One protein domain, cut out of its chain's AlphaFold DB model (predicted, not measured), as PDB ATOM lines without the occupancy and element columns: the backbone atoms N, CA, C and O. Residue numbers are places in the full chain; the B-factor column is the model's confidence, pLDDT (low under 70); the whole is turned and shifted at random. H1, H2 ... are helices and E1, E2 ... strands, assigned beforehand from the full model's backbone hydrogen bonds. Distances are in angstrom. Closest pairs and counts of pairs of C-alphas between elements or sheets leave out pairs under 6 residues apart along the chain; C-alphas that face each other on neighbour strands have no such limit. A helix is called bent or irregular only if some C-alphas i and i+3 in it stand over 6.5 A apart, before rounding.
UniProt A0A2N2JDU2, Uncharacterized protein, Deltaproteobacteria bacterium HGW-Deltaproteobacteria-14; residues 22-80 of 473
ATOM      1  N   PRO A  22     142.101 142.405  82.612       80.94
ATOM      2  CA  PRO A  22     141.160 143.309  83.255       80.94
ATOM      3  C   PRO A  22     139.903 143.459  82.391       80.94
ATOM      4  O   PRO A  22     139.984 143.738  81.193       80.94
ATOM      5  N   VAL A  23     138.733 143.309  83.004       77.44
ATOM      6  CA  VAL A  23     137.423 143.426  82.352       77.44
ATOM      7  C   VAL A  23     136.568 144.387  83.158       77.44
ATOM      8  O   VAL A  23     136.493 144.260  84.369       77.44
ATOM      9  N   SER A  24     135.871 145.313  82.502       79.88
ATOM     10  CA  SER A  24     134.911 146.192  83.172       79.88
ATOM     11  C   SER A  24     133.487 145.831  82.743       79.88
ATOM     12  O   SER A  24     133.184 145.825  81.547       79.88
ATOM     13  N   TYR A  25     132.612 145.519  83.700       74.69
ATOM     14  CA  TYR A  25     131.202 145.204  83.463       74.69
ATOM     15  C   TYR A  25     130.309 145.965  84.440       74.69
ATOM     16  O   TYR A  25     130.522 145.928  85.648       74.69
ATOM     17  N   ASP A  26     129.323 146.683  83.897       82.56
ATOM     18  CA  ASP A  26     128.418 147.565  84.649       82.56
ATOM     19  C   ASP A  26     129.151 148.559  85.579       82.56
ATOM     20  O   ASP A  26     128.734 148.852  86.697       82.56
ATOM     21  N   GLY A  27     130.303 149.065  85.122       85.12
ATOM     22  CA  GLY A  27     131.140 150.000  85.881       85.12
ATOM     23  C   GLY A  27     131.930 149.370  87.034       85.12
ATOM     24  O   GLY A  27     132.510 150.106  87.833       85.12
ATOM     25  N   VAL A  28     131.957 148.039  87.125       83.31
ATOM     26  CA  VAL A  28     132.777 147.280  88.072       83.31
ATOM     27  C   VAL A  28     133.922 146.621  87.315       83.31
ATOM     28  O   VAL A  28     133.701 145.948  86.310       83.31
ATOM     29  N   ASP A  29     135.145 146.808  87.805       86.00
ATOM     30  CA  ASP A  29     136.324 146.147  87.256       86.00
ATOM     31  C   ASP A  29     136.482 144.745  87.857       86.00
ATOM     32  O   ASP A  29     136.276 144.532  89.052       86.00
ATOM     33  N   TYR A  30     136.879 143.805  87.013       86.00
ATOM     34  CA  TYR A  30     137.162 142.408  87.304       86.00
ATOM     35  C   TYR A  30     138.528 142.046  86.724       86.00
ATOM     36  O   TYR A  30     139.034 142.699  85.807       86.00
ATOM     37  N   CYS A  31     139.103 140.966  87.231       84.56
ATOM     38  CA  CYS A  31     140.325 140.374  86.720       84.56
ATOM     39  C   CYS A  31     140.070 138.910  86.377       84.56
ATOM     40  O   CYS A  31     139.759 138.115  87.260       84.56
ATOM     41  N   VAL A  32     140.167 138.564  85.096       81.06
ATOM     42  CA  VAL A  32     139.944 137.198  84.614       81.06
ATOM     43  C   VAL A  32     141.290 136.516  84.461       81.06
ATOM     44  O   VAL A  32     142.123 136.958  83.673       81.06
ATOM     45  N   ILE A  33     141.514 135.449  85.216       80.31
ATOM     46  CA  ILE A  33     142.779 134.718  85.221       80.31
ATOM     47  C   ILE A  33     142.508 133.327  84.658       80.31
ATOM     48  O   ILE A  33     141.695 132.582  85.205       80.31
ATOM     49  N   ALA A  34     143.170 132.983  83.552       72.00
ATOM     50  CA  ALA A  34     143.145 131.621  83.033       72.00
ATOM     51  C   ALA A  34     143.825 130.714  84.064       72.00
ATOM     52  O   ALA A  34     144.995 130.905  84.395       72.00
ATOM     53  N   ALA A  35     143.073 129.770  84.613       69.56
ATOM     54  CA  ALA A  35     143.556 128.897  85.665       69.56
ATOM     55  C   ALA A  35     142.908 127.521  85.483       69.56
ATOM     56  O   ALA A  35     141.676 127.430  85.460       69.56
ATOM     57  N   PRO A  36     143.699 126.439  85.359       57.47
ATOM     58  CA  PRO A  36     143.145 125.096  85.406       57.47
ATOM     59  C   PRO A  36     142.433 124.934  86.755       57.47
ATOM     60  O   PRO A  36     142.994 125.254  87.800       57.47
ATOM     61  N   ILE A  37     141.184 124.465  86.737       52.81
ATOM     62  CA  ILE A  37     140.224 124.507  87.865       52.81
ATOM     63  C   ILE A  37     140.659 123.655  89.081       52.81
ATOM     64  O   ILE A  37     139.901 123.451  90.022       52.81
ATOM     65  N   ILE A  38     141.875 123.115  89.104       47.47
ATOM     66  CA  ILE A  38     142.204 121.964  89.946       47.47
ATOM     67  C   ILE A  38     142.999 122.322  91.211       47.47
ATOM     68  O   ILE A  38     143.140 121.472  92.085       47.47
ATOM     69  N   GLU A  39     143.467 123.558  91.411       47.72
ATOM     70  CA  GLU A  39     144.277 123.853  92.603       47.72
ATOM     71  C   GLU A  39     143.509 124.533  93.744       47.72
ATOM     72  O   GLU A  39     143.217 125.732  93.743       47.72
ATOM     73  N   THR A  40     143.285 123.762  94.812       55.53
ATOM     74  CA  THR A  40     143.118 124.299  96.164       55.53
ATOM     75  C   THR A  40     144.320 125.187  96.501       55.53
ATOM     76  O   THR A  40     145.401 124.674  96.779       55.53
ATOM     77  N   GLY A  41     144.147 126.510  96.487       70.38
ATOM     78  CA  GLY A  41     145.223 127.449  96.825       70.38
ATOM     79  C   GLY A  41     145.253 128.734  96.004       70.38
ATOM     80  O   GLY A  41     145.928 129.680  96.414       70.38
ATOM     81  N   PHE A  42     144.507 128.815  94.897       79.31
ATOM     82  CA  PHE A  42     144.393 130.061  94.144       79.31
ATOM     83  C   PHE A  42     143.810 131.181  95.020       79.31
ATOM     84  O   PHE A  42     142.764 131.020  95.648       79.31
ATOM     85  N   SER A  43     144.504 132.317  95.076       86.25
ATOM     86  CA  SER A  43     144.054 133.520  95.776       86.25
ATOM     87  C   SER A  43     144.049 134.677  94.796       86.25
ATOM     88  O   SER A  43     145.075 134.983  94.191       86.25
ATOM     89  N   CYS A  44     142.898 135.327  94.656       86.50
ATOM     90  CA  CYS A  44     142.796 136.503  93.816       86.50
ATOM     91  C   CYS A  44     143.706 137.644  94.303       86.50
ATOM     92  O   CYS A  44     144.012 137.730  95.501       86.50
ATOM     93  N   PRO A  45     144.115 138.555  93.400       86.88
ATOM     94  CA  PRO A  45     144.844 139.756  93.778       86.88
ATOM     95  C   PRO A  45     144.111 140.531  94.885       86.88
ATOM     96  O   PRO A  45     142.880 140.581  94.879       86.88
ATOM     97  N   PRO A  46     144.825 141.205  95.807       88.88
ATOM     98  CA  PRO A  46     144.193 141.963  96.893       88.88
ATOM     99  C   PRO A  46     143.200 143.044  96.432       88.88
ATOM    100  O   PRO A  46     142.321 143.438  97.193       88.88
ATOM    101  N   THR A  47     143.345 143.534  95.199       87.62
ATOM    102  CA  THR A  47     142.435 144.476  94.525       87.62
ATOM    103  C   THR A  47     141.080 143.863  94.163       87.62
ATOM    104  O   THR A  47     140.107 144.596  93.998       87.62
ATOM    105  N   PHE A  48     141.006 142.534  94.082       89.62
ATOM    106  CA  PHE A  48     139.846 141.756  93.667       89.62
ATOM    107  C   PHE A  48     139.665 140.529  94.580       89.62
ATOM    108  O   PHE A  48     139.805 139.402  94.121       89.62
ATOM    109  N   PRO A  49     139.411 140.703  95.887       90.25
ATOM    110  CA  PRO A  49     139.587 139.639  96.878       90.25
ATOM    111  C   PRO A  49     138.573 138.487  96.780       90.25
ATOM    112  O   PRO A  49     138.737 137.480  97.468       90.25
ATOM    113  N   HIS A  50     137.536 138.621  95.955       89.50
ATOM    114  CA  HIS A  50     136.492 137.615  95.792       89.50
ATOM    115  C   HIS A  50     136.709 136.850  94.492       89.50
ATOM    116  O   HIS A  50     136.975 137.462  93.463       89.50
ATOM    117  N   SER A  51     136.572 135.525  94.533       87.38
ATOM    118  CA  SER A  51     136.768 134.643  93.381       87.38
ATOM    119  C   SER A  51     135.488 133.898  93.010       87.38
ATOM    120  O   SER A  51     134.813 133.375  93.899       87.38
ATOM    121  N   ALA A  52     135.233 133.739  91.716       84.44
ATOM    122  CA  ALA A  52     134.340 132.721  91.175       84.44
ATOM    123  C   ALA A  52     135.090 131.862  90.157       84.44
ATOM    124  O   ALA A  52     135.813 132.382  89.305       84.44
ATOM    125  N   ALA A  53     134.948 130.544  90.269       78.50
ATOM    126  CA  ALA A  53     135.572 129.604  89.350       78.50
ATOM    127  C   ALA A  53     134.610 129.295  88.197       78.50
ATOM    128  O   ALA A  53     133.474 128.881  88.429       78.50
ATOM    129  N   GLY A  54     135.086 129.472  86.968       68.00
ATOM    130  CA  GLY A  54     134.432 128.994  85.756       68.00
ATOM    131  C   GLY A  54     135.230 127.856  85.107       68.00
ATOM    132  O   GLY A  54     136.350 127.561  85.531       68.00
ATOM    133  N   PRO A  55     134.679 127.196  84.075       61.72
ATOM    134  CA  PRO A  55     135.402 126.206  83.285       61.72
ATOM    135  C   PRO A  55     136.705 126.761  82.668       61.72
ATOM    136  O   PRO A  55     136.666 127.411  81.634       61.72
ATOM    137  N   GLY A  56     137.858 126.521  83.304       63.12
ATOM    138  CA  GLY A  56     139.196 126.894  82.812       63.12
ATOM    139  C   GLY A  56     139.696 128.287  83.222       63.12
ATOM    140  O   GLY A  56     140.767 128.711  82.783       63.12
ATOM    141  N   PHE A  57     138.954 129.012  84.061       75.94
ATOM    142  CA  PHE A  57     139.332 130.351  84.514       75.94
ATOM    143  C   PHE A  57     138.801 130.664  85.917       75.94
ATOM    144  O   PHE A  57     137.843 130.061  86.400       75.94
ATOM    145  N   VAL A  58     139.396 131.668  86.558       82.19
ATOM    146  CA  VAL A  58     138.888 132.285  87.785       82.19
ATOM    147  C   VAL A  58     138.630 133.762  87.523       82.19
ATOM    148  O   VAL A  58     139.495 134.482  87.022       82.19
ATOM    149  N   ILE A  59     137.434 134.223  87.875       84.38
ATOM    150  CA  ILE A  59     137.089 135.642  87.889       84.38
ATOM    151  C   ILE A  59     137.341 136.165  89.293       84.38
ATOM    152  O   ILE A  59     136.749 135.691  90.261       84.38
ATOM    153  N   CYS A  60     138.195 137.171  89.385       90.06
ATOM    154  CA  CYS A  60     138.441 137.928  90.594       90.06
ATOM    155  C   CYS A  60     137.677 139.255  90.528       90.06
ATOM    156  O   CYS A  60     137.800 139.992  89.549       90.06
ATOM    157  N   GLY A  61     136.906 139.587  91.565       90.56
ATOM    158  CA  GLY A  61     136.106 140.813  91.630       90.56
ATOM    159  C   GLY A  61     136.116 141.495  93.006       90.56
ATOM    160  O   GLY A  61     136.585 140.921  93.992       90.56
ATOM    161  N   PRO A  62     135.609 142.739  93.097       89.00
ATOM    162  CA  PRO A  62     135.611 143.531  94.327       89.00
ATOM    163  C   PRO A  62     134.407 143.269  95.250       89.00
ATOM    164  O   PRO A  62     134.337 143.876  96.315       89.00
ATOM    165  N   GLN A  63     133.451 142.416  94.859       85.19
ATOM    166  CA  GLN A  63     132.222 142.148  95.618       85.19
ATOM    167  C   GLN A  63     132.067 140.658  95.958       85.19
ATOM    168  O   GLN A  63     132.381 139.797  95.139       85.19
ATOM    169  N   ASP A  64     131.536 140.369  97.151       78.56
ATOM    170  CA  ASP A  64     131.061 139.036  97.540       78.56
ATOM    171  C   ASP A  64     129.852 138.611  96.688       78.56
ATOM    172  O   ASP A  64     129.028 139.442  96.307       78.56
ATOM    173  N   GLY A  65     129.699 137.304  96.443       68.56
ATOM    174  CA  GLY A  65     128.525 136.759  95.744       68.56
ATOM    175  C   GLY A  65     128.623 136.741  94.215       68.56
ATOM    176  O   GLY A  65     127.601 136.830  93.538       68.56
ATOM    177  N   LEU A  66     129.833 136.587  93.665       65.44
ATOM    178  CA  LEU A  66     130.066 136.470  92.217       65.44
ATOM    179  C   LEU A  66     129.240 135.356  91.538       65.44
ATOM    180  O   LEU A  66     128.931 135.495  90.363       65.44
ATOM    181  N   SER A  67     128.750 134.354  92.281       64.62
ATOM    182  CA  SER A  67     127.924 133.245  91.769       64.62
ATOM    183  C   SER A  67     126.691 133.653  90.947       64.62
ATOM    184  O   SER A  67     126.291 132.919  90.049       64.62
ATOM    185  N   ASP A  68     126.079 134.808  91.242       53.06
ATOM    186  CA  ASP A  68     124.904 135.321  90.505       53.06
ATOM    187  C   ASP A  68     125.290 136.310  89.387       53.06
ATOM    188  O   ASP A  68     124.539 136.534  88.434       53.06
ATOM    189  N   VAL A  69     126.481 136.900  89.496       53.41
ATOM    190  CA  VAL A  69     127.085 137.794  88.501       53.41
ATOM    191  C   VAL A  69     127.738 136.976  87.370       53.41
ATOM    192  O   VAL A  69     127.829 137.457  86.240       53.41
ATOM    193  N   ASP A  70     128.082 135.713  87.640       58.09
ATOM    194  CA  ASP A  70     128.806 134.792  86.759       58.09
ATOM    195  C   ASP A  70     128.160 134.609  85.384       58.09
ATOM    196  O   ASP A  70     128.835 134.777  84.375       58.09
ATOM    197  N   ALA A  71     126.852 134.356  85.282       54.22
ATOM    198  CA  ALA A  71     126.230 134.139  83.968       54.22
ATOM    199  C   ALA A  71     126.230 135.405  83.088       54.22
ATOM    200  O   ALA A  71     126.331 135.322  81.864       54.22
ATOM    201  N   ASN A  72     126.141 136.584  83.709       54.03
ATOM    202  CA  ASN A  72     126.031 137.858  83.003       54.03
ATOM    203  C   ASN A  72     127.393 138.489  82.717       54.03
ATOM    204  O   ASN A  72     127.547 139.085  81.659       54.03
ATOM    205  N   VAL A  73     128.382 138.340  83.604       59.25
ATOM    206  CA  VAL A  73     129.765 138.768  83.348       59.25
ATOM    207  C   VAL A  73     130.448 137.809  82.382       59.25
ATOM    208  O   VAL A  73     131.035 138.289  81.421       59.25
ATOM    209  N   VAL A  74     130.287 136.486  82.517       58.91
ATOM    210  CA  VAL A  74     130.748 135.528  81.491       58.91
ATOM    211  C   VAL A  74     130.010 135.773  80.172       58.91
ATOM    212  O   VAL A  74     130.638 135.847  79.119       58.91
ATOM    213  N   GLY A  75     128.697 136.025  80.222       54.81
ATOM    214  CA  GLY A  75     127.905 136.422  79.055       54.81
ATOM    215  C   GLY A  75     128.269 137.793  78.468       54.81
ATOM    216  O   GLY A  75     127.996 138.033  77.296       54.81
ATOM    217  N   ALA A  76     128.897 138.689  79.235       52.22
ATOM    218  CA  ALA A  76     129.329 140.013  78.790       52.22
ATOM    219  C   ALA A  76     130.792 140.064  78.339       52.22
ATOM    220  O   ALA A  76     131.113 140.837  77.436       52.22
ATOM    221  N   ILE A  77     131.642 139.200  78.892       54.38
ATOM    222  CA  ILE A  77     132.982 138.886  78.386       54.38
ATOM    223  C   ILE A  77     132.852 138.120  77.060       54.38
ATOM    224  O   ILE A  77     133.534 138.456  76.098       54.38
ATOM    225  N   GLY A  78     131.874 137.213  76.948       50.16
ATOM    226  CA  GLY A  78     131.370 136.678  75.674       50.16
ATOM    227  C   GLY A  78     130.403 137.619  74.930       50.16
ATOM    228  O   GLY A  78     129.878 137.290  73.869       50.16
ATOM    229  N   GLY A  79     130.145 138.813  75.471       42.38
ATOM    230  CA  GLY A  79     129.077 139.731  75.056       42.38
ATOM    231  C   GLY A  79     129.505 140.802  74.064       42.38
ATOM    232  O   GLY A  79     128.804 141.804  73.889       42.38
ATOM    233  N   SER A  80     130.641 140.623  73.393       48.28
ATOM    234  CA  SER A  80     130.946 141.336  72.148       48.28
ATOM    235  C   SER A  80     130.090 140.842  70.972       48.28
ATOM    236  O   SER A  80     130.184 141.405  69.887       48.28
TER     237      SER A  80
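What this domain is: This is residues 22 to 80 of the 473 residues of an uncharacterized protein of Deltaproteobacteria bacterium HGW-Deltaproteobacteria-14 (UniProt A0A2N2JDU2). A small, strongly twisted sheet of four strands has its one helix, H1, over one face, where the helix reaches both edge strands, E1 and E3. The long stretch of residues 35 to 49, with no named element, makes a wide loop on the side of the sheet away from H1. The printed part has 59 residues, with four named strands and one named helix in the order E1, E2, E3, E4, H1; the sheet runs E1 - E2 - E4 - E3, antiparallel throughout, and the class is mixed, helices and strands. The whole is compact, with a radius of gyration of the C-alphas of 10.7 A, and rounded, spanning 30 by 22 by 19 A.

How they stand to each other: In the sheet, the inner strands E2, residues 28 to 34, and E4, residues 57 to 61, are antiparallel neighbours at 156 degrees, with N 31 and O 60 2.8 A apart, within hydrogen-bond range. E4 forms a hairpin with the edge strand E3, residues 50 to 54, at 154 degrees; N 59 and O 52 are 2.8 A apart. E2 forms a hairpin with the other edge strand, E1, residues 22 to 25, at 135 degrees; N 30 and O 23 are 2.7 A apart. The pairing of E2 is staggered: it pairs with E1 over residues 28 to 31 and with E4 over residues 31 to 34. From edge to edge the strands' lines turn by 88 degrees. E1 and E3 are apart. H1, residues 66 to 77, is on the sheet, and the two make two layers, a helix on one face of a sheet. The closest C-alphas of H1 and E3 are those of Leu 66 and Ala 52, 5.8 A apart; those of H1 and E1 are Val 73 and Tyr 25, 6.6 A apart. E4 and H1 are near each other, with 5 pairs of C-alphas within 10 A. In H1, 6 of 8 O i to N i+4 pairs are within hydrogen-bond range.

Where its parts are: E1 begins at C-alpha 22, (141.160, 143.309, 83.255). E2, the longest strand, covers 19.4 A from first to last C-alpha, E3 13.4 A, E4 13.1 A and E1 10.1 A. H1 covers 14.3 A and ends at C-alpha 77, (132.982, 138.886, 78.386). It is irregular, but only just: C-alphas 68 and 71 are 6.8 A apart.

The domain as a whole: The two C-alphas farthest apart are those of Thr 40 and Ser 80, 31.9 A. The printed part has no cut. The link from E2 to E3, 15 residues, is long; the other links are tight. The mean pLDDT of the printed part is 72.0, and residues 35 to 40, 54 to 56 and 65 to 80 are under 70.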